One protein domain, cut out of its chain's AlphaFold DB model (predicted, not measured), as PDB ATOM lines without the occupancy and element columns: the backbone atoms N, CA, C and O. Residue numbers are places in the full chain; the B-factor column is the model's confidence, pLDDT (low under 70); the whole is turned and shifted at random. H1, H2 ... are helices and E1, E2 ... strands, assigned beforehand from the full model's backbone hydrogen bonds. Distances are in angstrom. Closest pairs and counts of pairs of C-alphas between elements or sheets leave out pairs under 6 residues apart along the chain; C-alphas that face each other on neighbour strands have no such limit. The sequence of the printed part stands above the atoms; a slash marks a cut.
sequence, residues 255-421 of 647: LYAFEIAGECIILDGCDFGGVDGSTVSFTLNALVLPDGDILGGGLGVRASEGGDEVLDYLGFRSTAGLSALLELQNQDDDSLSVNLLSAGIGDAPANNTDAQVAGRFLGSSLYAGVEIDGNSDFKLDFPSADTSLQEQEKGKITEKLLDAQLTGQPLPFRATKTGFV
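This is residues 255 to 421 of the 647 residues of an uncharacterized protein of Alcanivorax jadensis T9 (UniProt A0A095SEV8). A closed barrel of eight antiparallel strands makes the core, with the small hairpin of E5 and E6 at one of its ends, near where E3 and E7 begin, and the short helix H1 outside its wall. The long strand E10 bends sharply and completes the ring between E9 and E1, while the second short helix, H2, lies away from the barrel in the long loop stretch between E8 and E9. The printed part has 167 residues with two named helices and ten named strands, in the order E1 H1 E2 E3 E4 E5 E6 E7 E8 H2 E9 E10; round the ring run E1 E2 E3 E4 E7 E8 E9 E10 and back to E1. The class is mostly strand, although the named elements hold 83 of the 167 residues, under half. The whole is compact, with a radius of gyration of the C-alphas of 15.5 A and spans of 45 by 39 by 27 A.

E1, residues 255 to 260, begins at C-alpha 255 at (108.329, 46.087, 145.885) and is 17.2 A long from first to last C-alpha. H1 is residues 262 to 266. E2, residues 279 to 288, is 28.3 A long, E3, residues 294 to 303, 27.5 A, and E4, residues 309 to 316, 22.2 A. E5 is residues 320 to 322 and E6 residues 328 to 330. E7, residues 338 to 342, is 13.6 A long, and E8, residues 354 to 358, is 13.5 A. H2, residues 377 to 381, begins at C-alpha 377 at (94.086, 47.103, 130.713). E9, residues 396 to 401, is 12.0 A long. E10, residues 404 to 420, is 34.8 A long and ends at C-alpha 420 at (104.035, 43.576, 150.132).

In the barrel, E1 is antiparallel to E2, with N 256 and O 286 2.8 A apart. E2, E3 and E4 form a meander, each strand the antiparallel neighbour of the one before; N 281 and O 301 are 2.9 A apart, and N 300 and O 312 are 2.9 A apart. E4 is antiparallel to E7 at 137 degrees between directions, with N 315 and O 341 at 2.9 A. E7 and E8 form a hairpin, with N 340 and O 355 at 2.8 A. E8 and E9 are antiparallel at 178 degrees, with N 358 and O 396 at 2.9 A. E10 bends by 109 degrees at residue 407; its pairing is staggered, with E9 over residues 404 to 412 and with E1 over residues 413 to 419. N 397 and O 411 are 2.8 A apart, and N 414 and O 259 are 2.8 A apart. E5 and E6 form a hairpin, with N 321 and O 329 at 2.9 A. The closest C-alphas of E5 and E7, those of Ala 320 and Val 338, are 4.9 A apart. H1 is on the barrel, outside it, at a height over the sheet of 8.0 A. H2 is not on the barrel and is apart from H1. In H1 and H2 every O i to N i+4 pair is within hydrogen-bond range.

The two C-alphas farthest apart are those of Asp 347 and Asp 386, at 48.8 A. The printed part has no cut. The links H1 to E2, E7 to E8, E8 to H2 and H2 to E9 are long. Within the link from E8 to H2, residues 365 to 366 pair antiparallel with residues 415 to 416 of E10. The mean pLDDT of the printed part is 88.8; residues 265 to 269 and residue 421 are under 70.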
ATOM      1  N   LEU A 255     107.588  46.340 147.116       93.06
ATOM      2  CA  LEU A 255     108.329  46.087 145.885       93.06
ATOM      3  C   LEU A 255     107.455  46.425 144.683       93.06
ATOM      4  O   LEU A 255     106.283  46.047 144.639       93.06
ATOM      5  N   TYR A 256     108.034  47.128 143.721       95.31
ATOM      6  CA  TYR A 256     107.372  47.603 142.515       95.31
ATOM      7  C   TYR A 256     108.187  47.226 141.284       95.31
ATOM      8  O   TYR A 256     109.416  47.275 141.302       95.31
ATOM      9  N   ALA A 257     107.493  46.878 140.207       95.56
ATOM     10  CA  ALA A 257     108.078  46.693 138.888       95.56
ATOM     11  C   ALA A 257     107.456  47.697 137.917       95.56
ATOM     12  O   ALA A 257     106.239  47.876 137.927       95.56
ATOM     13  N   PHE A 258     108.289  48.335 137.099       96.38
ATOM     14  CA  PHE A 258     107.911  49.262 136.039       96.38
ATOM     15  C   PHE A 258     108.352  48.664 134.709       96.38
ATOM     16  O   PHE A 258     109.516  48.296 134.544       96.38
ATOM     17  N   GLU A 259     107.433  48.592 133.760       93.31
ATOM     18  CA  GLU A 259     107.656  47.963 132.465       93.31
ATOM     19  C   GLU A 259     106.935  48.729 131.361       93.31
ATOM     20  O   GLU A 259     105.938  49.423 131.594       93.31
ATOM     21  N   ILE A 260     107.436  48.604 130.137       86.88
ATOM     22  CA  ILE A 260     106.724  49.143 128.984       86.88
ATOM     23  C   ILE A 260     105.401  48.395 128.787       86.88
ATOM     24  O   ILE A 260     105.310  47.191 129.029       86.88
ATOM     25  N   ALA A 261     104.359  49.093 128.335       80.75
ATOM     26  CA  ALA A 261     103.081  48.446 128.063       80.75
ATOM     27  C   ALA A 261     103.237  47.440 126.907       80.75
ATOM     28  O   ALA A 261     103.564  47.830 125.786       80.75
ATOM     29  N   GLY A 262     103.004  46.146 127.154       73.38
ATOM     30  CA  GLY A 262     103.181  45.093 126.141       73.38
ATOM     31  C   GLY A 262     102.330  45.293 124.878       73.38
ATOM     32  O   GLY A 262     102.706  44.864 123.789       73.38
ATOM     33  N   GLU A 263     101.220  46.016 124.991       72.88
ATOM     34  CA  GLU A 263     100.346  46.431 123.891       72.88
ATOM     35  C   GLU A 263     101.061  47.336 122.892       72.88
ATOM     36  O   GLU A 263     100.764  47.280 121.701       72.88
ATOM     37  N   CYS A 264     102.028  48.130 123.359       71.25
ATOM     38  CA  CYS A 264     102.849  48.956 122.487       71.25
ATOM     39  C   CYS A 264     103.753  48.115 121.585       71.25
ATOM     40  O   CYS A 264     103.983  48.504 120.445       71.25
ATOM     41  N   ILE A 265     104.235  46.965 122.068       68.50
ATOM     42  CA  ILE A 265     105.137  46.080 121.315       68.50
ATOM     43  C   ILE A 265     104.373  45.310 120.226       68.50
ATOM     44  O   ILE A 265     104.917  45.028 119.166       68.50
ATOM     45  N   ILE A 266     103.111  44.948 120.480       63.28
ATOM     46  CA  ILE A 266     102.347  44.031 119.615       63.28
ATOM     47  C   ILE A 266     101.613  44.757 118.475       63.28
ATOM     48  O   ILE A 266     101.338  44.144 117.445       63.28
ATOM     49  N   LEU A 267     101.241  46.029 118.655       58.84
ATOM     50  CA  LEU A 267     100.276  46.704 117.778       58.84
ATOM     51  C   LEU A 267     100.858  47.767 116.836       58.84
ATOM     52  O   LEU A 267     100.065  48.440 116.178       58.84
ATOM     53  N   ASP A 268     102.184  47.956 116.784       57.66
ATOM     54  CA  ASP A 268     102.863  49.020 116.003       57.66
ATOM     55  C   ASP A 268     102.228  50.422 116.186       57.66
ATOM     56  O   ASP A 268     102.308  51.298 115.325       57.66
ATOM     57  N   GLY A 269     101.522  50.618 117.304       59.69
ATOM     58  CA  GLY A 269     100.610  51.743 117.522       59.69
ATOM     59  C   GLY A 269     101.126  52.771 118.519       59.69
ATOM     60  O   GLY A 269     100.496  53.816 118.689       59.69
ATOM     61  N   CYS A 270     102.247  52.485 119.182       75.06
ATOM     62  CA  CYS A 270     102.913  53.427 120.070       75.06
ATOM     63  C   CYS A 270     104.097  54.068 119.345       75.06
ATOM     64  O   CYS A 270     104.892  53.393 118.698       75.06
ATOM     65  N   ASP A 271     104.209  55.385 119.476       76.81
ATOM     66  CA  ASP A 271     105.382  56.124 119.026       76.81
ATOM     67  C   ASP A 271     106.484  55.984 120.084       76.81
ATOM     68  O   ASP A 271     106.413  56.578 121.160       76.81
ATOM     69  N   PHE A 272     107.491  55.161 119.792       82.06
ATOM     70  CA  PHE A 272     108.662  54.980 120.654       82.06
ATOM     71  C   PHE A 272     109.708  56.098 120.479       82.06
ATOM     72  O   PHE A 272     110.756  56.078 121.140       82.06
ATOM     73  N   GLY A 273     109.461  57.058 119.579       80.50
ATOM     74  CA  GLY A 273     110.445  58.020 119.100       80.50
ATOM     75  C   GLY A 273     111.627  57.356 118.384       80.50
ATOM     76  O   GLY A 273     111.704  56.134 118.242       80.50
ATOM     77  N   GLY A 274     112.606  58.167 117.986       82.06
ATOM     78  CA  GLY A 274     113.826  57.687 117.331       82.06
ATOM     79  C   GLY A 274     113.640  57.465 115.831       82.06
ATOM     80  O   GLY A 274     112.866  58.172 115.188       82.06
ATOM     81  N   VAL A 275     114.399  56.528 115.261       82.50
ATOM     82  CA  VAL A 275     114.259  56.153 113.845       82.50
ATOM     83  C   VAL A 275     113.011  55.293 113.641       82.50
ATOM     84  O   VAL A 275     112.648  54.520 114.528       82.50
ATOM     85  N   ASP A 276     112.373  55.403 112.475       80.44
ATOM     86  CA  ASP A 276     111.213  54.577 112.122       80.44
ATOM     87  C   ASP A 276     111.527  53.081 112.327       80.44
ATOM     88  O   ASP A 276     112.597  52.605 111.946       80.44
ATOM     89  N   GLY A 277     110.601  52.350 112.958       79.00
ATOM     90  CA  GLY A 277     110.788  50.937 113.316       79.00
ATOM     91  C   GLY A 277     111.594  50.697 114.601       79.00
ATOM     92  O   GLY A 277     111.889  49.551 114.933       79.00
ATOM     93  N   SER A 278     111.958  51.747 115.348       84.56
ATOM     94  CA  SER A 278     112.568  51.575 116.672       84.56
ATOM     95  C   SER A 278     111.591  50.955 117.667       84.56
ATOM     96  O   SER A 278     110.429  51.345 117.742       84.56
ATOM     97  N   THR A 279     112.106  50.063 118.504       87.00
ATOM     98  CA  THR A 279     111.412  49.511 119.667       87.00
ATOM     99  C   THR A 279     112.164  49.875 120.937       87.00
ATOM    100  O   THR A 279     113.383  50.064 120.921       87.00
ATOM    101  N   VAL A 280     111.431  49.993 122.041       89.25
ATOM    102  CA  VAL A 280     111.992  50.209 123.375       89.25
ATOM    103  C   VAL A 280     111.459  49.134 124.308       89.25
ATOM    104  O   VAL A 280     110.296  48.751 124.224       89.25
ATOM    105  N   SER A 281     112.303  48.663 125.215       90.25
ATOM    106  CA  SER A 281     111.906  47.832 126.343       90.25
ATOM    107  C   SER A 281     112.692  48.250 127.575       90.25
ATOM    108  O   SER A 281     113.863  48.609 127.478       90.25
ATOM    109  N   PHE A 282     112.059  48.208 128.740       92.38
ATOM    110  CA  PHE A 282     112.756  48.343 130.010       92.38
ATOM    111  C   PHE A 282     112.037  47.546 131.091       92.38
ATOM    112  O   PHE A 282     110.827  47.314 131.029       92.38
ATOM    113  N   THR A 283     112.796  47.172 132.113       92.38
ATOM    114  CA  THR A 283     112.258  46.616 133.352       92.38
ATOM    115  C   THR A 283     112.998  47.262 134.506       92.38
ATOM    116  O   THR A 283     114.190  47.018 134.696       92.38
ATOM    117  N   LEU A 284     112.296  48.098 135.266       95.94
ATOM    118  CA  LEU A 284     112.830  48.724 136.470       95.94
ATOM    119  C   LEU A 284     112.197  48.052 137.673       95.94
ATOM    120  O   LEU A 284     110.979  47.936 137.757       95.94
ATOM    121  N   ASN A 285     113.028  47.651 138.620       95.94
ATOM    122  CA  ASN A 285     112.556  47.203 139.918       95.94
ATOM    123  C   ASN A 285     112.782  48.340 140.910       95.94
ATOM    124  O   ASN A 285     113.819  49.003 140.849       95.94
ATOM    125  N   ALA A 286     111.857  48.529 141.838       95.94
ATOM    126  CA  ALA A 286     111.977  49.529 142.883       95.94
ATOM    127  C   ALA A 286     111.502  48.999 144.234       95.94
ATOM    128  O   ALA A 286     110.595  48.170 144.315       95.94
ATOM    129  N   LEU A 287     112.123  49.507 145.290       95.81
ATOM    130  CA  LEU A 287     111.639  49.435 146.656       95.81
ATOM    131  C   LEU A 287     111.079  50.814 147.001       95.81
ATOM    132  O   LEU A 287     111.814  51.796 146.964       95.81
ATOM    133  N   VAL A 288     109.789  50.885 147.310       95.69
ATOM    134  CA  VAL A 288     109.153  52.113 147.792       95.69
ATOM    135  C   VAL A 288     109.148  52.088 149.311       95.69
ATOM    136  O   VAL A 288     108.684  51.113 149.915       95.69
ATOM    137  N   LEU A 289     109.678  53.143 149.918       94.25
ATOM    138  CA  LEU A 289     109.751  53.303 151.364       94.25
ATOM    139  C   LEU A 289     108.428  53.846 151.951       94.25
ATOM    140  O   LEU A 289     107.580  54.373 151.224       94.25
ATOM    141  N   PRO A 290     108.205  53.704 153.273       90.25
ATOM    142  CA  PRO A 290     107.016  54.227 153.949       90.25
ATOM    143  C   PRO A 290     106.783  55.730 153.799       90.25
ATOM    144  O   PRO A 290     105.627  56.143 153.785       90.25
ATOM    145  N   ASP A 291     107.833  56.538 153.682       90.12
ATOM    146  CA  ASP A 291     107.782  57.987 153.423       90.12
ATOM    147  C   ASP A 291     107.434  58.331 151.965       90.12
ATOM    148  O   ASP A 291     106.862  59.391 151.708       90.12
ATOM    149  N   GLY A 292     107.589  57.368 151.057       93.69
ATOM    150  CA  GLY A 292     107.215  57.457 149.652       93.69
ATOM    151  C   GLY A 292     108.401  57.399 148.707       93.69
ATOM    152  O   GLY A 292     108.165  57.260 147.509       93.69
ATOM    153  N   ASP A 293     109.632  57.452 149.215       95.62
ATOM    154  CA  ASP A 293     110.837  57.461 148.390       95.62
ATOM    155  C   ASP A 293     110.924  56.197 147.528       95.62
ATOM    156  O   ASP A 293     110.700  55.074 147.997       95.62
ATOM    157  N   ILE A 294     111.239  56.380 146.245       97.44
ATOM    158  CA  ILE A 294     111.379  55.300 145.268       97.44
ATOM    159  C   ILE A 294     112.863  54.995 145.087       97.44
ATOM    160  O   ILE A 294     113.591  55.721 144.413       97.44
ATOM    161  N   LEU A 295     113.294  53.853 145.617       97.00
ATOM    162  CA  LEU A 295     114.659  53.363 145.473       97.00
ATOM    163  C   LEU A 295     114.724  52.361 144.327       97.00
ATOM    164  O   LEU A 295     114.128  51.285 144.421       97.00
ATOM    165  N   GLY A 296     115.476  52.636 143.262       95.75
ATOM    166  CA  GLY A 296     115.743  51.602 142.263       95.75
ATOM    167  C   GLY A 296     115.998  52.056 140.837       95.75
ATOM    168  O   GLY A 296     116.401  53.184 140.554       95.75
ATOM    169  N   GLY A 297     115.802  51.098 139.938       95.50
ATOM    170  CA  GLY A 297     116.179  51.174 138.537       95.50
ATOM    171  C   GLY A 297     116.272  49.791 137.898       95.50
ATOM    172  O   GLY A 297     115.834  48.778 138.466       95.50
ATOM    173  N   GLY A 298     116.832  49.746 136.697       95.44
ATOM    174  CA  GLY A 298     116.985  48.532 135.911       95.44
ATOM    175  C   GLY A 298     117.543  48.811 134.524       95.44
ATOM    176  O   GLY A 298     118.142  49.853 134.289       95.44
ATOM    177  N   LEU A 299     117.374  47.864 133.608       93.69
ATOM    178  CA  LEU A 299     117.907  47.980 132.252       93.69
ATOM    179  C   LEU A 299     116.848  48.507 131.290       93.69
ATOM    180  O   LEU A 299     115.682  48.106 131.356       93.69
ATOM    181  N   GLY A 300     117.287  49.371 130.382       93.81
ATOM    182  CA  GLY A 300     116.541  49.807 129.214       93.81
ATOM    183  C   GLY A 300     117.305  49.478 127.938       93.81
ATOM    184  O   GLY A 300     118.527  49.601 127.892       93.81
ATOM    185  N   VAL A 301     116.573  49.064 126.910       92.38
ATOM    186  CA  VAL A 301     117.104  48.758 125.581       92.38
ATOM    187  C   VAL A 301     116.250  49.454 124.532       92.38
ATOM    188  O   VAL A 301     115.021  49.366 124.560       92.38
ATOM    189  N   ARG A 302     116.907  50.137 123.595       91.44
ATOM    190  CA  ARG A 302     116.311  50.606 122.345       91.44
ATOM    191  C   ARG A 302     116.972  49.864 121.197       91.44
ATOM    192  O   ARG A 302     118.190  49.876 121.102       91.44
ATOM    193  N   ALA A 303     116.178  49.278 120.312       89.12
ATOM    194  CA  ALA A 303     116.671  48.604 119.116       89.12
ATOM    195  C   ALA A 303     115.969  49.144 117.869       89.12
ATOM    196  O   ALA A 303     114.755  49.354 117.881       89.12
ATOM    197  N   SER A 304     116.722  49.352 116.795       85.31
ATOM    198  CA  SER A 304     116.206  49.750 115.481       85.31
ATOM    199  C   SER A 304     116.247  48.591 114.482       85.31
ATOM    200  O   SER A 304     117.094  47.703 114.577       85.31
ATOM    201  N   GLU A 305     115.390  48.622 113.456       77.50
ATOM    202  CA  GLU A 305     115.405  47.622 112.371       77.50
ATOM    203  C   GLU A 305     116.741  47.570 111.599       77.50
ATOM    204  O   GLU A 305     117.045  46.572 110.944       77.50
ATOM    205  N   GLY A 306     117.551  48.634 111.675       71.19
ATOM    206  CA  GLY A 306     118.875  48.722 111.056       71.19
ATOM    207  C   GLY A 306     119.982  47.964 111.795       71.19
ATOM    208  O   GLY A 306     121.074  47.832 111.244       71.19
ATOM    209  N   GLY A 307     119.700  47.449 112.998       74.94
ATOM    210  CA  GLY A 307     120.662  46.750 113.852       74.94
ATOM    211  C   GLY A 307     121.358  47.633 114.891       74.94
ATOM    212  O   GLY A 307     122.173  47.110 115.643       74.94
ATOM    213  N   ASP A 308     121.038  48.930 114.963       81.94
ATOM    214  CA  ASP A 308     121.539  49.788 116.042       81.94
ATOM    215  C   ASP A 308     120.773  49.467 117.334       81.94
ATOM    216  O   ASP A 308     119.539  49.577 117.367       81.94
ATOM    217  N   GLU A 309     121.505  49.081 118.378       87.69
ATOM    218  CA  GLU A 309     121.001  48.788 119.720       87.69
ATOM    219  C   GLU A 309     121.702  49.689 120.744       87.69
ATOM    220  O   GLU A 309     122.925  49.819 120.742       87.69
ATOM    221  N   VAL A 310     120.921  50.307 121.628       89.38
ATOM    222  CA  VAL A 310     121.410  51.082 122.770       89.38
ATOM    223  C   VAL A 310     120.886  50.426 124.039       89.38
ATOM    224  O   VAL A 310     119.679  50.423 124.280       89.38
ATOM    225  N   LEU A 311     121.798  49.898 124.854       91.31
ATOM    226  CA  LEU A 311     121.520  49.356 126.182       91.31
ATOM    227  C   LEU A 311     122.084  50.298 127.241       91.31
ATOM    228  O   LEU A 311     123.215  50.760 127.125       91.31
ATOM    229  N   ASP A 312     121.311  50.555 128.290       94.88
ATOM    230  CA  ASP A 312     121.764  51.369 129.415       94.88
ATOM    231  C   ASP A 312     121.057  50.979 130.715       94.88
ATOM    232  O   ASP A 312     120.010  50.324 130.710       94.88
ATOM    233  N   TYR A 313     121.620  51.412 131.839       94.81
ATOM    234  CA  TYR A 313     120.937  51.369 133.122       94.81
ATOM    235  C   TYR A 313     120.136  52.655 133.331       94.81
ATOM    236  O   TYR A 313     120.653  53.765 133.198       94.81
ATOM    237  N   LEU A 314     118.865  52.486 133.677       96.62
ATOM    238  CA  LEU A 314     117.910  53.540 133.976       96.62
ATOM    239  C   LEU A 314     117.624  53.532 135.477       96.62
ATOM    240  O   LEU A 314     117.255  52.496 136.032       96.62
ATOM    241  N   GLY A 315     117.763  54.675 136.139       96.75
ATOM    242  CA  GLY A 315     117.517  54.813 137.574       96.75
ATOM    243  C   GLY A 315     116.715  56.061 137.894       96.75
ATOM    244  O   GLY A 315     116.796  57.066 137.186       96.75
ATOM    245  N   PHE A 316     115.931  55.992 138.963       97.81
ATOM    246  CA  PHE A 316     115.189  57.148 139.444       97.81
ATOM    247  C   PHE A 316     116.143  58.195 140.021       97.81
ATOM    248  O   PHE A 316     117.207  57.865 140.550       97.81
ATOM    249  N   ARG A 317     115.775  59.470 139.916       97.19
ATOM    250  CA  ARG A 317     116.440  60.540 140.668       97.19
ATOM    251  C   ARG A 317     116.112  60.422 142.158       97.19
ATOM    252  O   ARG A 317     115.045  59.936 142.507       97.19
ATOM    253  N   SER A 318     116.988  60.930 143.016       96.62
ATOM    254  CA  SER A 318     116.861  60.890 144.477       96.62
ATOM    255  C   SER A 318     115.601  61.510 145.064       96.62
ATOM    256  O   SER A 318     115.205  61.176 146.171       96.62
ATOM    257  N   THR A 319     114.947  62.387 144.312       96.19
ATOM    258  CA  THR A 319     113.712  63.056 144.719       96.19
ATOM    259  C   THR A 319     112.459  62.325 144.230       96.19
ATOM    260  O   THR A 319     111.344  62.816 144.395       96.19
ATOM    261  N   ALA A 320     112.616  61.180 143.558       97.62
ATOM    262  CA  ALA A 320     111.500  60.393 143.062       97.62
ATOM    263  C   ALA A 320     110.732  59.763 144.225       97.62
ATOM    264  O   ALA A 320     111.288  58.991 145.003       97.62
ATOM    265  N   GLY A 321     109.435  60.036 144.290       96.44
ATOM    266  CA  GLY A 321     108.568  59.471 145.303       96.44
ATOM    267  C   GLY A 321     107.199  59.070 144.770       96.44
ATOM    268  O   GLY A 321     106.822  59.313 143.621       96.44
ATOM    269  N   LEU A 322     106.442  58.434 145.647       95.50
ATOM    270  CA  LEU A 322     105.045  58.088 145.475       95.50
ATOM    271  C   LEU A 322     104.274  58.831 146.565       95.50
ATOM    272  O   LEU A 322     104.627  58.713 147.729       95.50
ATOM    273  N   SER A 323     103.244  59.604 146.236       93.94
ATOM    274  CA  SER A 323     102.464  60.376 147.211       93.94
ATOM    275  C   SER A 323     101.572  59.478 148.080       93.94
ATOM    276  O   SER A 323     101.369  58.297 147.780       93.94
ATOM    277  N   ALA A 324     100.976  60.023 149.147       89.56
ATOM    278  CA  ALA A 324     100.020  59.280 149.980       89.56
ATOM    279  C   ALA A 324      98.791  58.789 149.181       89.56
ATOM    280  O   ALA A 324      98.185  57.779 149.544       89.56
ATOM    281  N   LEU A 325      98.472  59.467 148.071       92.56
ATOM    282  CA  LEU A 325      97.413  59.130 147.112       92.56
ATOM    283  C   LEU A 325      97.834  58.101 146.052       92.56
ATOM    284  O   LEU A 325      97.040  57.798 145.154       92.56
ATOM    285  N   LEU A 326      99.052  57.566 146.180       95.12
ATOM    286  CA  LEU A 326      99.701  56.649 145.249       95.12
ATOM    287  C   LEU A 326      99.938  57.253 143.855       95.12
ATOM    288  O   LEU A 326      99.851  56.560 142.842       95.12
ATOM    289  N   GLU A 327     100.250  58.545 143.795       96.06
ATOM    290  CA  GLU A 327     100.622  59.246 142.563       96.06
ATOM    291  C   GLU A 327     102.128  59.492 142.512       96.06
ATOM    292  O   GLU A 327     102.718  59.871 143.522       96.06
ATOM    293  N   LEU A 328     102.765  59.237 141.366       97.56
ATOM    294  CA  LEU A 328     104.190  59.525 141.196       97.56
ATOM    295  C   LEU A 328     104.425  61.024 141.393       97.56
ATOM    296  O   LEU A 328     103.762  61.840 140.756       97.56
ATOM    297  N   GLN A 329     105.348  61.375 142.284       96.19
ATOM    298  CA  GLN A 329     105.566  62.750 142.708       96.19
ATOM    299  C   GLN A 329     107.041  63.007 143.013       96.19
ATOM    300  O   GLN A 329     107.685  62.235 143.726       96.19
ATOM    301  N   ASN A 330     107.556  64.130 142.527       94.69
ATOM    302  CA  ASN A 330     108.826  64.672 142.973       94.69
ATOM    303  C   ASN A 330     108.673  65.250 144.386       94.69
ATOM    304  O   ASN A 330     107.893  66.179 144.603       94.69
ATOM    305  N   GLN A 331     109.435  64.714 145.334       89.81
ATOM    306  CA  GLN A 331     109.367  65.100 146.744       89.81
ATOM    307  C   GLN A 331     109.833  66.547 147.006       89.81
ATOM    308  O   GLN A 331     109.496  67.109 148.044       89.81
ATOM    309  N   ASP A 332     110.554  67.173 146.066       89.94
ATOM    310  CA  ASP A 332     111.135  68.511 146.254       89.94
ATOM    311  C   ASP A 332     110.259  69.676 145.752       89.94
ATOM    312  O   ASP A 332     110.472  70.818 146.168       89.94
ATOM    313  N   ASP A 333     109.324  69.446 144.820       86.06
ATOM    314  CA  ASP A 333     108.642  70.543 144.105       86.06
ATOM    315  C   ASP A 333     107.169  70.293 143.731       86.06
ATOM    316  O   ASP A 333     106.629  70.979 142.860       86.06
ATOM    317  N   ASP A 334     106.507  69.348 144.404       81.50
ATOM    318  CA  ASP A 334     105.103  68.953 144.202       81.50
ATOM    319  C   ASP A 334     104.743  68.492 142.774       81.50
ATOM    320  O   ASP A 334     103.572  68.218 142.490       81.50
ATOM    321  N   SER A 335     105.707  68.385 141.854       91.31
ATOM    322  CA  SER A 335     105.420  67.926 140.497       91.31
ATOM    323  C   SER A 335     104.939  66.474 140.509       91.31
ATOM    324  O   SER A 335     105.527  65.611 141.153       91.31
ATOM    325  N   LEU A 336     103.854  66.192 139.779       94.12
ATOM    326  CA  LEU A 336     103.230  64.863 139.674       94.12
ATOM    327  C   LEU A 336     103.932  63.987 138.623       94.12
ATOM    328  O   LEU A 336     103.313  63.353 137.763       94.12
ATOM    329  N   SER A 337     105.260  64.035 138.641       95.69
ATOM    330  CA  SER A 337     106.139  63.212 137.831       95.69
ATOM    331  C   SER A 337     107.463  63.000 138.558       95.69
ATOM    332  O   SER A 337     107.864  63.785 139.411       95.69
ATOM    333  N   VAL A 338     108.150  61.914 138.220       97.12
ATOM    334  CA  VAL A 338     109.489  61.605 138.725       97.12
ATOM    335  C   VAL A 338     110.478  61.547 137.572       97.12
ATOM    336  O   VAL A 338     110.119  61.197 136.448       97.12
ATOM    337  N   ASN A 339     111.736  61.885 137.847       96.69
ATOM    338  CA  ASN A 339     112.781  61.866 136.827       96.69
ATOM    339  C   ASN A 339     113.438  60.484 136.747       96.69
ATOM    340  O   ASN A 339     113.792  59.891 137.770       96.69
ATOM    341  N   LEU A 340     113.639  60.019 135.520       96.62
ATOM    342  CA  LEU A 340     114.375  58.815 135.169       96.62
ATOM    343  C   LEU A 340     115.642  59.224 134.414       96.62
ATOM    344  O   LEU A 340     115.575  59.961 133.432       96.62
ATOM    345  N   LEU A 341     116.789  58.743 134.882       97.00
ATOM    346  CA  LEU A 341     118.117  59.139 134.423       97.00
ATOM    347  C   LEU A 341     118.905  57.918 133.936       97.00
ATOM    348  O   LEU A 341     118.688  56.804 134.412       97.00
ATOM    349  N   SER A 342     119.839  58.129 133.011       95.25
ATOM    350  CA  SER A 342     120.799  57.108 132.567       95.25
ATOM    351  C   SER A 342     122.067  57.060 133.416       95.25
ATOM    352  O   SER A 342     122.524  58.089 133.916       95.25
ATOM    353  N   ALA A 343     122.691  55.884 133.491       92.12
ATOM    354  CA  ALA A 343     124.060  55.744 133.986       92.12
ATOM    355  C   ALA A 343     125.121  56.009 132.901       92.12
ATOM    356  O   ALA A 343     126.199  56.505 133.231       92.12
ATOM    357  N   GLY A 344     124.823  55.698 131.631       90.25
ATOM    358  CA  GLY A 344     125.780  55.766 130.524       90.25
ATOM    359  C   GLY A 344     126.716  54.555 130.500       90.25
ATOM    360  O   GLY A 344     127.924  54.700 130.682       90.25
ATOM    361  N   ILE A 345     126.155  53.353 130.350       86.88
ATOM    362  CA  ILE A 345     126.919  52.096 130.291       86.88
ATOM    363  C   ILE A 345     127.391  51.798 128.858       86.88
ATOM    364  O   ILE A 345     126.608  51.843 127.913       86.88
ATOM    365  N   GLY A 346     128.665  51.420 128.700       83.25
ATOM    366  CA  GLY A 346     129.242  51.043 127.405       83.25
ATOM    367  C   GLY A 346     129.289  52.211 126.425       83.25
ATOM    368  O   GLY A 346     129.865  53.252 126.736       83.25
ATOM    369  N   ASP A 347     128.676  52.037 125.256       82.62
ATOM    370  CA  ASP A 347     128.590  53.076 124.222       82.62
ATOM    371  C   ASP A 347     127.467  54.099 124.480       82.62
ATOM    372  O   ASP A 347     127.356  55.098 123.761       82.62
ATOM    373  N   ALA A 348     126.632  53.892 125.507       89.19
ATOM    374  CA  ALA A 348     125.572  54.829 125.855       89.19
ATOM    375  C   ALA A 348     126.152  56.125 126.463       89.19
ATOM    376  O   ALA A 348     126.930  56.077 127.420       89.19
ATOM    377  N   PRO A 349     125.767  57.318 125.970       86.94
ATOM    378  CA  PRO A 349     126.231  58.574 126.550       86.94
ATOM    379  C   PRO A 349     125.646  58.801 127.956       86.94
ATOM    380  O   PRO A 349     124.545  58.367 128.268       86.94
ATOM    381  N   ALA A 350     126.322  59.577 128.808       83.38
ATOM    382  CA  ALA A 350     125.848  59.841 130.178       83.38
ATOM    383  C   ALA A 350     124.458  60.518 130.255       83.38
ATOM    384  O   ALA A 350     123.774  60.420 131.268       83.38
ATOM    385  N   ASN A 351     124.031  61.201 129.188       88.31
ATOM    386  CA  ASN A 351     122.714  61.831 129.048       88.31
ATOM    387  C   ASN A 351     121.802  61.071 128.067       88.31
ATOM    388  O   ASN A 351     120.992  61.680 127.360       88.31
ATOM    389  N   ASN A 352     121.987  59.758 127.949       92.50
ATOM    390  CA  ASN A 352     121.184  58.882 127.104       92.50
ATOM    391  C   ASN A 352     119.692  58.944 127.472       92.50
ATOM    392  O   ASN A 352     118.840  58.991 126.587       92.50
ATOM    393  N   THR A 353     119.378  59.036 128.765       95.62
ATOM    394  CA  THR A 353     118.015  59.197 129.281       95.62
ATOM    395  C   THR A 353     117.936  60.383 130.238       95.62
ATOM    396  O   THR A 353     118.738  60.503 131.162       95.62
ATOM    397  N   ASP A 354     116.945  61.235 129.998       95.94
ATOM    398  CA  ASP A 354     116.493  62.335 130.852       95.94
ATOM    399  C   ASP A 354     114.978  62.443 130.631       95.94
ATOM    400  O   ASP A 354     114.491  63.205 129.789       95.94
ATOM    401  N   ALA A 355     114.255  61.519 131.266       95.75
ATOM    402  CA  ALA A 355     112.835  61.287 131.042       95.75
ATOM    403  C   ALA A 355     112.014  61.639 132.283       95.75
ATOM    404  O   ALA A 355     112.474  61.489 133.414       95.75
ATOM    405  N   GLN A 356     110.762  62.036 132.066       95.94
ATOM    406  CA  GLN A 356     109.787  62.197 133.144       95.94
ATOM    407  C   GLN A 356     108.772  61.065 133.100       95.94
ATOM    408  O   GLN A 356     108.251  60.736 132.035       95.94
ATOM    409  N   VAL A 357     108.487  60.489 134.263       96.38
ATOM    410  CA  VAL A 357     107.557  59.377 134.449       96.38
ATOM    411  C   VAL A 357     106.412  59.856 135.332       96.38
ATOM    412  O   VAL A 357     106.638  60.300 136.453       96.38
ATOM    413  N   ALA A 358     105.184  59.779 134.830       97.19
ATOM    414  CA  ALA A 358     103.985  60.248 135.521       97.19
ATOM    415  C   ALA A 358     102.893  59.175 135.535       97.19
ATOM    416  O   ALA A 358     102.862  58.291 134.675       97.19
ATOM    417  N   GLY A 359     101.985  59.271 136.500       97.19
ATOM    418  CA  GLY A 359     100.824  58.395 136.609       97.19
ATOM    419  C   GLY A 359     100.463  58.085 138.053       97.19
ATOM    420  O   GLY A 359     101.213  58.377 138.990       97.19
ATOM    421  N   ARG A 360      99.307  57.445 138.226       96.75
ATOM    422  CA  ARG A 360      98.747  57.133 139.539       96.75
ATOM    423  C   ARG A 360      98.409  55.656 139.642       96.75
ATOM    424  O   ARG A 360      97.706  55.108 138.796       96.75
ATOM    425  N   PHE A 361      98.887  55.012 140.699       95.62
ATOM    426  CA  PHE A 361      98.495  53.646 141.010       95.62
ATOM    427  C   PHE A 361      97.055  53.631 141.521       95.62
ATOM    428  O   PHE A 361      96.679  54.381 142.422       95.62
ATOM    429  N   LEU A 362      96.257  52.732 140.958       92.88
ATOM    430  CA  LEU A 362      94.910  52.424 141.412       92.88
ATOM    431  C   LEU A 362      94.973  51.083 142.141       92.88
ATOM    432  O   LEU A 362      95.066  50.011 141.536       92.88
ATOM    433  N   GLY A 363      95.042  51.167 143.468       86.94
ATOM    434  CA  GLY A 363      95.376  50.036 144.316       86.94
ATOM    435  C   GLY A 363      96.828  49.613 144.139       86.94
ATOM    436  O   GLY A 363      97.749  50.263 144.619       86.94
ATOM    437  N   SER A 364      97.043  48.493 143.453       89.56
ATOM    438  CA  SER A 364      98.370  47.884 143.339       89.56
ATOM    439  C   SER A 364      98.995  47.974 141.949       89.56
ATOM    440  O   SER A 364     100.055  47.385 141.740       89.56
ATOM    441  N   SER A 365      98.330  48.654 141.016       93.62
ATOM    442  CA  SER A 365      98.726  48.719 139.610       93.62
ATOM    443  C   SER A 365      98.541  50.131 139.064       93.62
ATOM    444  O   SER A 365      97.566  50.809 139.377       93.62
ATOM    445  N   LEU A 366      99.476  50.562 138.233       95.81
ATOM    446  CA  LEU A 366      99.424  51.759 137.410       95.81
ATOM    447  C   LEU A 366      99.248  51.297 135.964       95.81
ATOM    448  O   LEU A 366     100.006  50.467 135.456       95.81
ATOM    449  N   TYR A 367      98.199  51.812 135.337       94.31
ATOM    450  CA  TYR A 367      97.702  51.333 134.053       94.31
ATOM    451  C   TYR A 367      98.213  52.208 132.912       94.31
ATOM    452  O   TYR A 367      98.269  53.431 133.035       94.31
ATOM    453  N   ALA A 368      98.518  51.591 131.773       92.06
ATOM    454  CA  ALA A 368      98.935  52.315 130.578       92.06
ATOM    455  C   ALA A 368      97.738  53.008 129.908       92.06
ATOM    456  O   ALA A 368      97.871  54.075 129.311       92.06
ATOM    457  N   GLY A 369      96.545  52.406 130.004       88.81
ATOM    458  CA  GLY A 369      95.327  52.961 129.422       88.81
ATOM    459  C   GLY A 369      95.279  52.903 127.893       88.81
ATOM    460  O   GLY A 369      94.489  53.634 127.293       88.81
ATOM    461  N   VAL A 370      96.108  52.061 127.270       86.38
ATOM    462  CA  VAL A 370      96.071  51.770 125.829       86.38
ATOM    463  C   VAL A 370      94.816  50.949 125.532       86.38
ATOM    464  O   VAL A 370      94.576  49.934 126.183       86.38
ATOM    465  N   GLU A 371      93.995  51.387 124.573       83.44
ATOM    466  CA  GLU A 371      92.765  50.683 124.191       83.44
ATOM    467  C   GLU A 371      92.993  49.748 122.994       83.44
ATOM    468  O   GLU A 371      93.462  50.175 121.941       83.44
ATOM    469  N   ILE A 372      92.581  48.486 123.139       75.50
ATOM    470  CA  ILE A 372      92.558  47.461 122.087       75.50
ATOM    471  C   ILE A 372      91.126  46.952 121.946       75.50
ATOM    472  O   ILE A 372      90.525  46.499 122.920       75.50
ATOM    473  N   ASP A 373      90.556  47.040 120.742       79.25
ATOM    474  CA  ASP A 373      89.177  46.609 120.459       79.25
ATOM    475  C   ASP A 373      88.138  47.168 121.463       79.25
ATOM    476  O   ASP A 373      87.152  46.518 121.812       79.25
ATOM    477  N   GLY A 374      88.371  48.393 121.954       75.44
ATOM    478  CA  GLY A 374      87.517  49.089 122.928       75.44
ATOM    479  C   GLY A 374      87.756  48.734 124.405       75.44
ATOM    480  O   GLY A 374      87.062  49.276 125.276       75.44
ATOM    481  N   ASN A 375      88.733  47.872 124.704       81.12
ATOM    482  CA  ASN A 375      89.126  47.482 126.058       81.12
ATOM    483  C   ASN A 375      90.536  47.981 126.381       81.12
ATOM    484  O   ASN A 375      91.472  47.729 125.631       81.12
ATOM    485  N   SER A 376      90.694  48.665 127.511       87.12
ATOM    486  CA  SER A 376      92.005  48.943 128.096       87.12
ATOM    487  C   SER A 376      92.358  47.897 129.146       87.12
ATOM    488  O   SER A 376      91.481  47.199 129.656       87.12
ATOM    489  N   ASP A 377      93.625  47.843 129.533       88.88
ATOM    490  CA  ASP A 377      94.086  47.103 130.713       88.88
ATOM    491  C   ASP A 377      93.293  47.400 131.981       88.88
ATOM    492  O   ASP A 377      92.876  46.481 132.683       88.88
ATOM    493  N   PHE A 378      92.987  48.672 132.221       91.50
ATOM    494  CA  PHE A 378      92.120  49.064 133.323       91.50
ATOM    495  C   PHE A 378      90.724  48.423 133.219       91.50
ATOM    496  O   PHE A 378      90.215  47.890 134.203       91.50
ATOM    497  N   LYS A 379      90.099  48.415 132.031       89.69
ATOM    498  CA  LYS A 379      88.785  47.769 131.825       89.69
ATOM    499  C   LYS A 379      88.855  46.245 131.944       89.69
ATOM    500  O   LYS A 379      87.852  45.625 132.285       89.69
ATOM    501  N   LEU A 380      90.003  45.634 131.659       89.25
ATOM    502  CA  LEU A 380      90.200  44.198 131.842       89.25
ATOM    503  C   LEU A 380      90.248  43.819 133.326       89.25
ATOM    504  O   LEU A 380      89.655  42.810 133.713       89.25
ATOM    505  N   ASP A 381      90.897  44.636 134.155       90.94
ATOM    506  CA  ASP A 381      90.917  44.438 135.604       90.94
ATOM    507  C   ASP A 381      89.604  44.837 136.275       90.94
ATOM    508  O   ASP A 381      89.157  44.144 137.190       90.94
ATOM    509  N   PHE A 382      88.950  45.896 135.801       90.69
ATOM    510  CA  PHE A 382      87.714  46.420 136.376       90.69
ATOM    511  C   PHE A 382      86.583  46.484 135.337       90.69
ATOM    512  O   PHE A 382      86.068  47.560 135.026       90.69
ATOM    513  N   PRO A 383      86.110  45.333 134.820       86.75
ATOM    514  CA  PRO A 383      85.117  45.287 133.740       86.75
ATOM    515  C   PRO A 383      83.728  45.792 134.150       86.75
ATOM    516  O   PRO A 383      82.841  45.927 133.313       86.75
ATOM    517  N   SER A 384      83.500  45.992 135.448       79.00
ATOM    518  CA  SER A 384      82.248  46.505 136.015       79.00
ATOM    519  C   SER A 384      82.413  47.883 136.656       79.00
ATOM    520  O   SER A 384      81.482  48.331 137.314       79.00
ATOM    521  N   ALA A 385      83.574  48.532 136.518       78.62
ATOM    522  CA  ALA A 385      83.732  49.896 136.999       78.62
ATOM    523  C   ALA A 385      82.917  50.851 136.119       78.62
ATOM    524  O   ALA A 385      83.093  50.894 134.902       78.62
ATOM    525  N   ASP A 386      82.062  51.653 136.751       74.88
ATOM    526  CA  ASP A 386      81.296  52.707 136.075       74.88
ATOM    527  C   ASP A 386      82.179  53.904 135.668       74.88
ATOM    528  O   ASP A 386      81.767  54.761 134.886       74.88
ATOM    529  N   THR A 387      83.413  53.967 136.182       74.50
ATOM    530  CA  THR A 387      84.387  55.027 135.896       74.50
ATOM    531  C   THR A 387      85.436  54.578 134.887       74.50
ATOM    532  O   THR A 387      85.918  53.452 134.956       74.50
ATOM    533  N   SER A 388      85.873  55.486 134.015       85.19
ATOM    534  CA  SER A 388      87.061  55.296 133.178       85.19
ATOM    535  C   SER A 388      88.346  55.710 133.902       85.19
ATOM    536  O   SER A 388      88.307  56.458 134.881       85.19
ATOM    537  N   LEU A 389      89.487  55.260 133.379       90.25
ATOM    538  CA  LEU A 389      90.810  55.759 133.751       90.25
ATOM    539  C   LEU A 389      90.959  57.225 133.302       90.25
ATOM    540  O   LEU A 389      90.664  57.547 132.147       90.25
ATOM    541  N   GLN A 390      91.377  58.111 134.204       91.88
ATOM    542  CA  GLN A 390      91.593  59.535 133.931       91.88
ATOM    543  C   GLN A 390      92.970  59.765 133.291       91.88
ATOM    544  O   GLN A 390      93.871  58.937 133.404       91.88
ATOM    545  N   GLU A 391      93.160  60.888 132.596       90.75
ATOM    546  CA  GLU A 391      94.397  61.135 131.841       90.75
ATOM    547  C   GLU A 391      95.648  61.218 132.718       90.75
ATOM    548  O   GLU A 391      96.705  60.754 132.299       90.75
ATOM    549  N   GLN A 392      95.536  61.790 133.912       91.44
ATOM    550  CA  GLN A 392      96.624  61.879 134.883       91.44
ATOM    551  C   GLN A 392      96.900  60.549 135.605       91.44
ATOM    552  O   GLN A 392      97.959  60.370 136.186       91.44
ATOM    553  N   GLU A 393      95.976  59.584 135.531       94.88
ATOM    554  CA  GLU A 393      96.157  58.259 136.139       94.88
ATOM    555  C   GLU A 393      96.970  57.318 135.245       94.88
ATOM    556  O   GLU A 393      97.529  56.333 135.723       94.88
ATOM    557  N   LYS A 394      97.046  57.625 133.947       95.00
ATOM    558  CA  LYS A 394      97.766  56.822 132.959       95.00
ATOM    559  C   LYS A 394      99.272  56.916 133.163       95.00
ATOM    560  O   LYS A 394      99.815  58.014 133.261       95.00
ATOM    561  N   GLY A 395      99.938  55.769 133.094       95.88
ATOM    562  CA  GLY A 395     101.387  55.688 133.003       95.88
ATOM    563  C   GLY A 395     101.905  56.326 131.728       95.88
ATOM    564  O   GLY A 395     101.617  55.843 130.634       95.88
ATOM    565  N   LYS A 396     102.671  57.406 131.872       94.56
ATOM    566  CA  LYS A 396     103.241  58.180 130.769       94.56
ATOM    567  C   LYS A 396     104.726  58.443 130.984       94.56
ATOM    568  O   LYS A 396     105.123  58.871 132.065       94.56
ATOM    569  N   ILE A 397     105.511  58.240 129.931       95.00
ATOM    570  CA  ILE A 397     106.903  58.682 129.843       95.00
ATOM    571  C   ILE A 397     107.007  59.778 128.788       95.00
ATOM    572  O   ILE A 397     106.491  59.638 127.675       95.00
ATOM    573  N   THR A 398     107.675  60.870 129.134       94.62
ATOM    574  CA  THR A 398     107.945  61.998 128.235       94.62
ATOM    575  C   THR A 398     109.434  62.333 128.218       94.62
ATOM    576  O   THR A 398     110.222  61.757 128.966       94.62
ATOM    577  N   GLU A 399     109.805  63.294 127.374       94.56
ATOM    578  CA  GLU A 399     111.176  63.785 127.203       94.56
ATOM    579  C   GLU A 399     112.121  62.779 126.533       94.56
ATOM    580  O   GLU A 399     111.744  62.169 125.529       94.56
ATOM    581  N   LYS A 400     113.373  62.665 126.988       94.62
ATOM    582  CA  LYS A 400     114.406  61.885 126.306       94.62
ATOM    583  C   LYS A 400     114.546  60.505 126.941       94.62
ATOM    584  O   LYS A 400     114.963  60.398 128.090       94.62
ATOM    585  N   LEU A 401     114.299  59.445 126.173       94.00
ATOM    586  CA  LEU A 401     114.448  58.056 126.615       94.00
ATOM    587  C   LEU A 401     115.346  57.269 125.656       94.00
ATOM    588  O   LEU A 401     114.994  57.105 124.484       94.00
ATOM    589  N   LEU A 402     116.458  56.732 126.170       92.62
ATOM    590  CA  LEU A 402     117.407  55.888 125.428       92.62
ATOM    591  C   LEU A 402     117.783  56.500 124.064       92.62
ATOM    592  O   LEU A 402     117.490  55.947 123.010       92.62
ATOM    593  N   ASP A 403     118.342  57.702 124.117       89.19
ATOM    594  CA  ASP A 403     118.850  58.534 123.024       89.19
ATOM    595  C   ASP A 403     117.830  59.090 122.027       89.19
ATOM    596  O   ASP A 403     118.203  59.763 121.067       89.19
ATOM    597  N   ALA A 404     116.532  58.912 122.276       89.56
ATOM    598  CA  ALA A 404     115.506  59.552 121.463       89.56
ATOM    599  C   ALA A 404     114.622  60.494 122.270       89.56
ATOM    600  O   ALA A 404     114.170  60.180 123.370       89.56
ATOM    601  N   GLN A 405     114.322  61.643 121.666       91.12
ATOM    602  CA  GLN A 405     113.301  62.549 122.168       91.12
ATOM    603  C   GLN A 405     111.911  62.011 121.814       91.12
ATOM    604  O   GLN A 405     111.585  61.824 120.638       91.12
ATOM    605  N   LEU A 406     111.062  61.846 122.824       89.62
ATOM    606  CA  LEU A 406     109.643  61.553 122.676       89.62
ATOM    607  C   LEU A 406     108.918  62.865 122.332       89.62
ATOM    608  O   LEU A 406     108.560  63.651 123.206       89.62
ATOM    609  N   THR A 407     108.783  63.157 121.034       78.50
ATOM    610  CA  THR A 407     108.184  64.416 120.525       78.50
ATOM    611  C   THR A 407     106.693  64.305 120.187       78.50
ATOM    612  O   THR A 407     106.053  65.321 119.902       78.50
ATOM    613  N   GLY A 408     106.150  63.083 120.202       76.12
ATOM    614  CA  GLY A 408     104.763  62.760 119.882       76.12
ATOM    615  C   GLY A 408     103.883  62.583 121.121       76.12
ATOM    616  O   GLY A 408     103.839  63.433 122.010       76.12
ATOM    617  N   GLN A 409     103.126  61.485 121.151       83.00
ATOM    618  CA  GLN A 409     102.364  61.106 122.341       83.00
ATOM    619  C   GLN A 409     103.313  60.584 123.430       83.00
ATOM    620  O   GLN A 409     104.318  59.958 123.091       83.00
ATOM    621  N   PRO A 410     103.004  60.799 124.723       88.25
ATOM    622  CA  PRO A 410     103.755  60.170 125.799       88.25
ATOM    623  C   PRO A 410     103.787  58.655 125.619       88.25
ATOM    624  O   PRO A 410     102.762  58.050 125.291       88.25
ATOM    625  N   LEU A 411     104.946  58.049 125.863       91.06
ATOM    626  CA  LEU A 411     105.107  56.607 125.777       91.06
ATOM    627  C   LEU A 411     104.355  55.948 126.949       91.06
ATOM    628  O   LEU A 411     104.672  56.245 128.105       91.06
ATOM    629  N   PRO A 412     103.364  55.074 126.693       92.06
ATOM    630  CA  PRO A 412     102.633  54.407 127.759       92.06
ATOM    631  C   PRO A 412     103.502  53.377 128.483       92.06
ATOM    632  O   PRO A 412     104.224  52.598 127.856       92.06
ATOM    633  N   PHE A 413     103.377  53.318 129.803       93.19
ATOM    634  CA  PHE A 413     104.029  52.294 130.619       93.19
ATOM    635  C   PHE A 413     103.083  51.761 131.696       93.19
ATOM    636  O   PHE A 413     102.017  52.327 131.951       93.19
ATOM    637  N   ARG A 414     103.484  50.658 132.324       93.75
ATOM    638  CA  ARG A 414     102.800  50.059 133.467       93.75
ATOM    639  C   ARG A 414     103.713  49.981 134.662       93.75
ATOM    640  O   ARG A 414     104.925  49.827 134.530       93.75
ATOM    641  N   ALA A 415     103.102  49.984 135.833       95.56
ATOM    642  CA  ALA A 415     103.797  49.549 137.023       95.56
ATOM    643  C   ALA A 415     102.886  48.726 137.920       95.56
ATOM    644  O   ALA A 415     101.679  48.938 137.965       95.56
ATOM    645  N   THR A 416     103.458  47.775 138.646       94.19
ATOM    646  CA  THR A 416     102.715  46.910 139.562       94.19
ATOM    647  C   THR A 416     103.490  46.753 140.858       94.19
ATOM    648  O   THR A 416     104.690  46.501 140.839       94.19
ATOM    649  N   LYS A 417     102.795  46.842 141.994       92.88
ATOM    650  CA  LYS A 417     103.328  46.447 143.301       92.88
ATOM    651  C   LYS A 417     103.470  44.923 143.343       92.88
ATOM    652  O   LYS A 417     102.471  44.222 143.501       92.88
ATOM    653  N   THR A 418     104.663  44.389 143.151       88.94
ATOM    654  CA  THR A 418     104.924  42.944 143.044       88.94
ATOM    655  C   THR A 418     105.022  42.248 144.397       88.94
ATOM    656  O   THR A 418     104.737  41.057 144.483       88.94
ATOM    657  N   GLY A 419     105.353  42.984 145.460       83.12
ATOM    658  CA  GLY A 419     105.497  42.437 146.807       83.12
ATOM    659  C   GLY A 419     105.009  43.398 147.883       83.12
ATOM    660  O   GLY A 419     105.166  44.618 147.778       83.12
ATOM    661  N   PHE A 420     104.412  42.838 148.932       73.94
ATOM    662  CA  PHE A 420     104.035  43.576 150.132       73.94
ATOM    663  C   PHE A 420     105.140  43.454 151.175       73.94
ATOM    664  O   PHE A 420     105.681  42.374 151.393       73.94
ATOM    665  N   VAL A 421     105.424  44.555 151.857       67.06
ATOM    666  CA  VAL A 421     106.141  44.539 153.132       67.06
ATOM    667  C   VAL A 421     105.079  44.403 154.222       67.06
ATOM    668  O   VAL A 421     104.029  45.051 154.147       67.06
TER     669      VAL A 421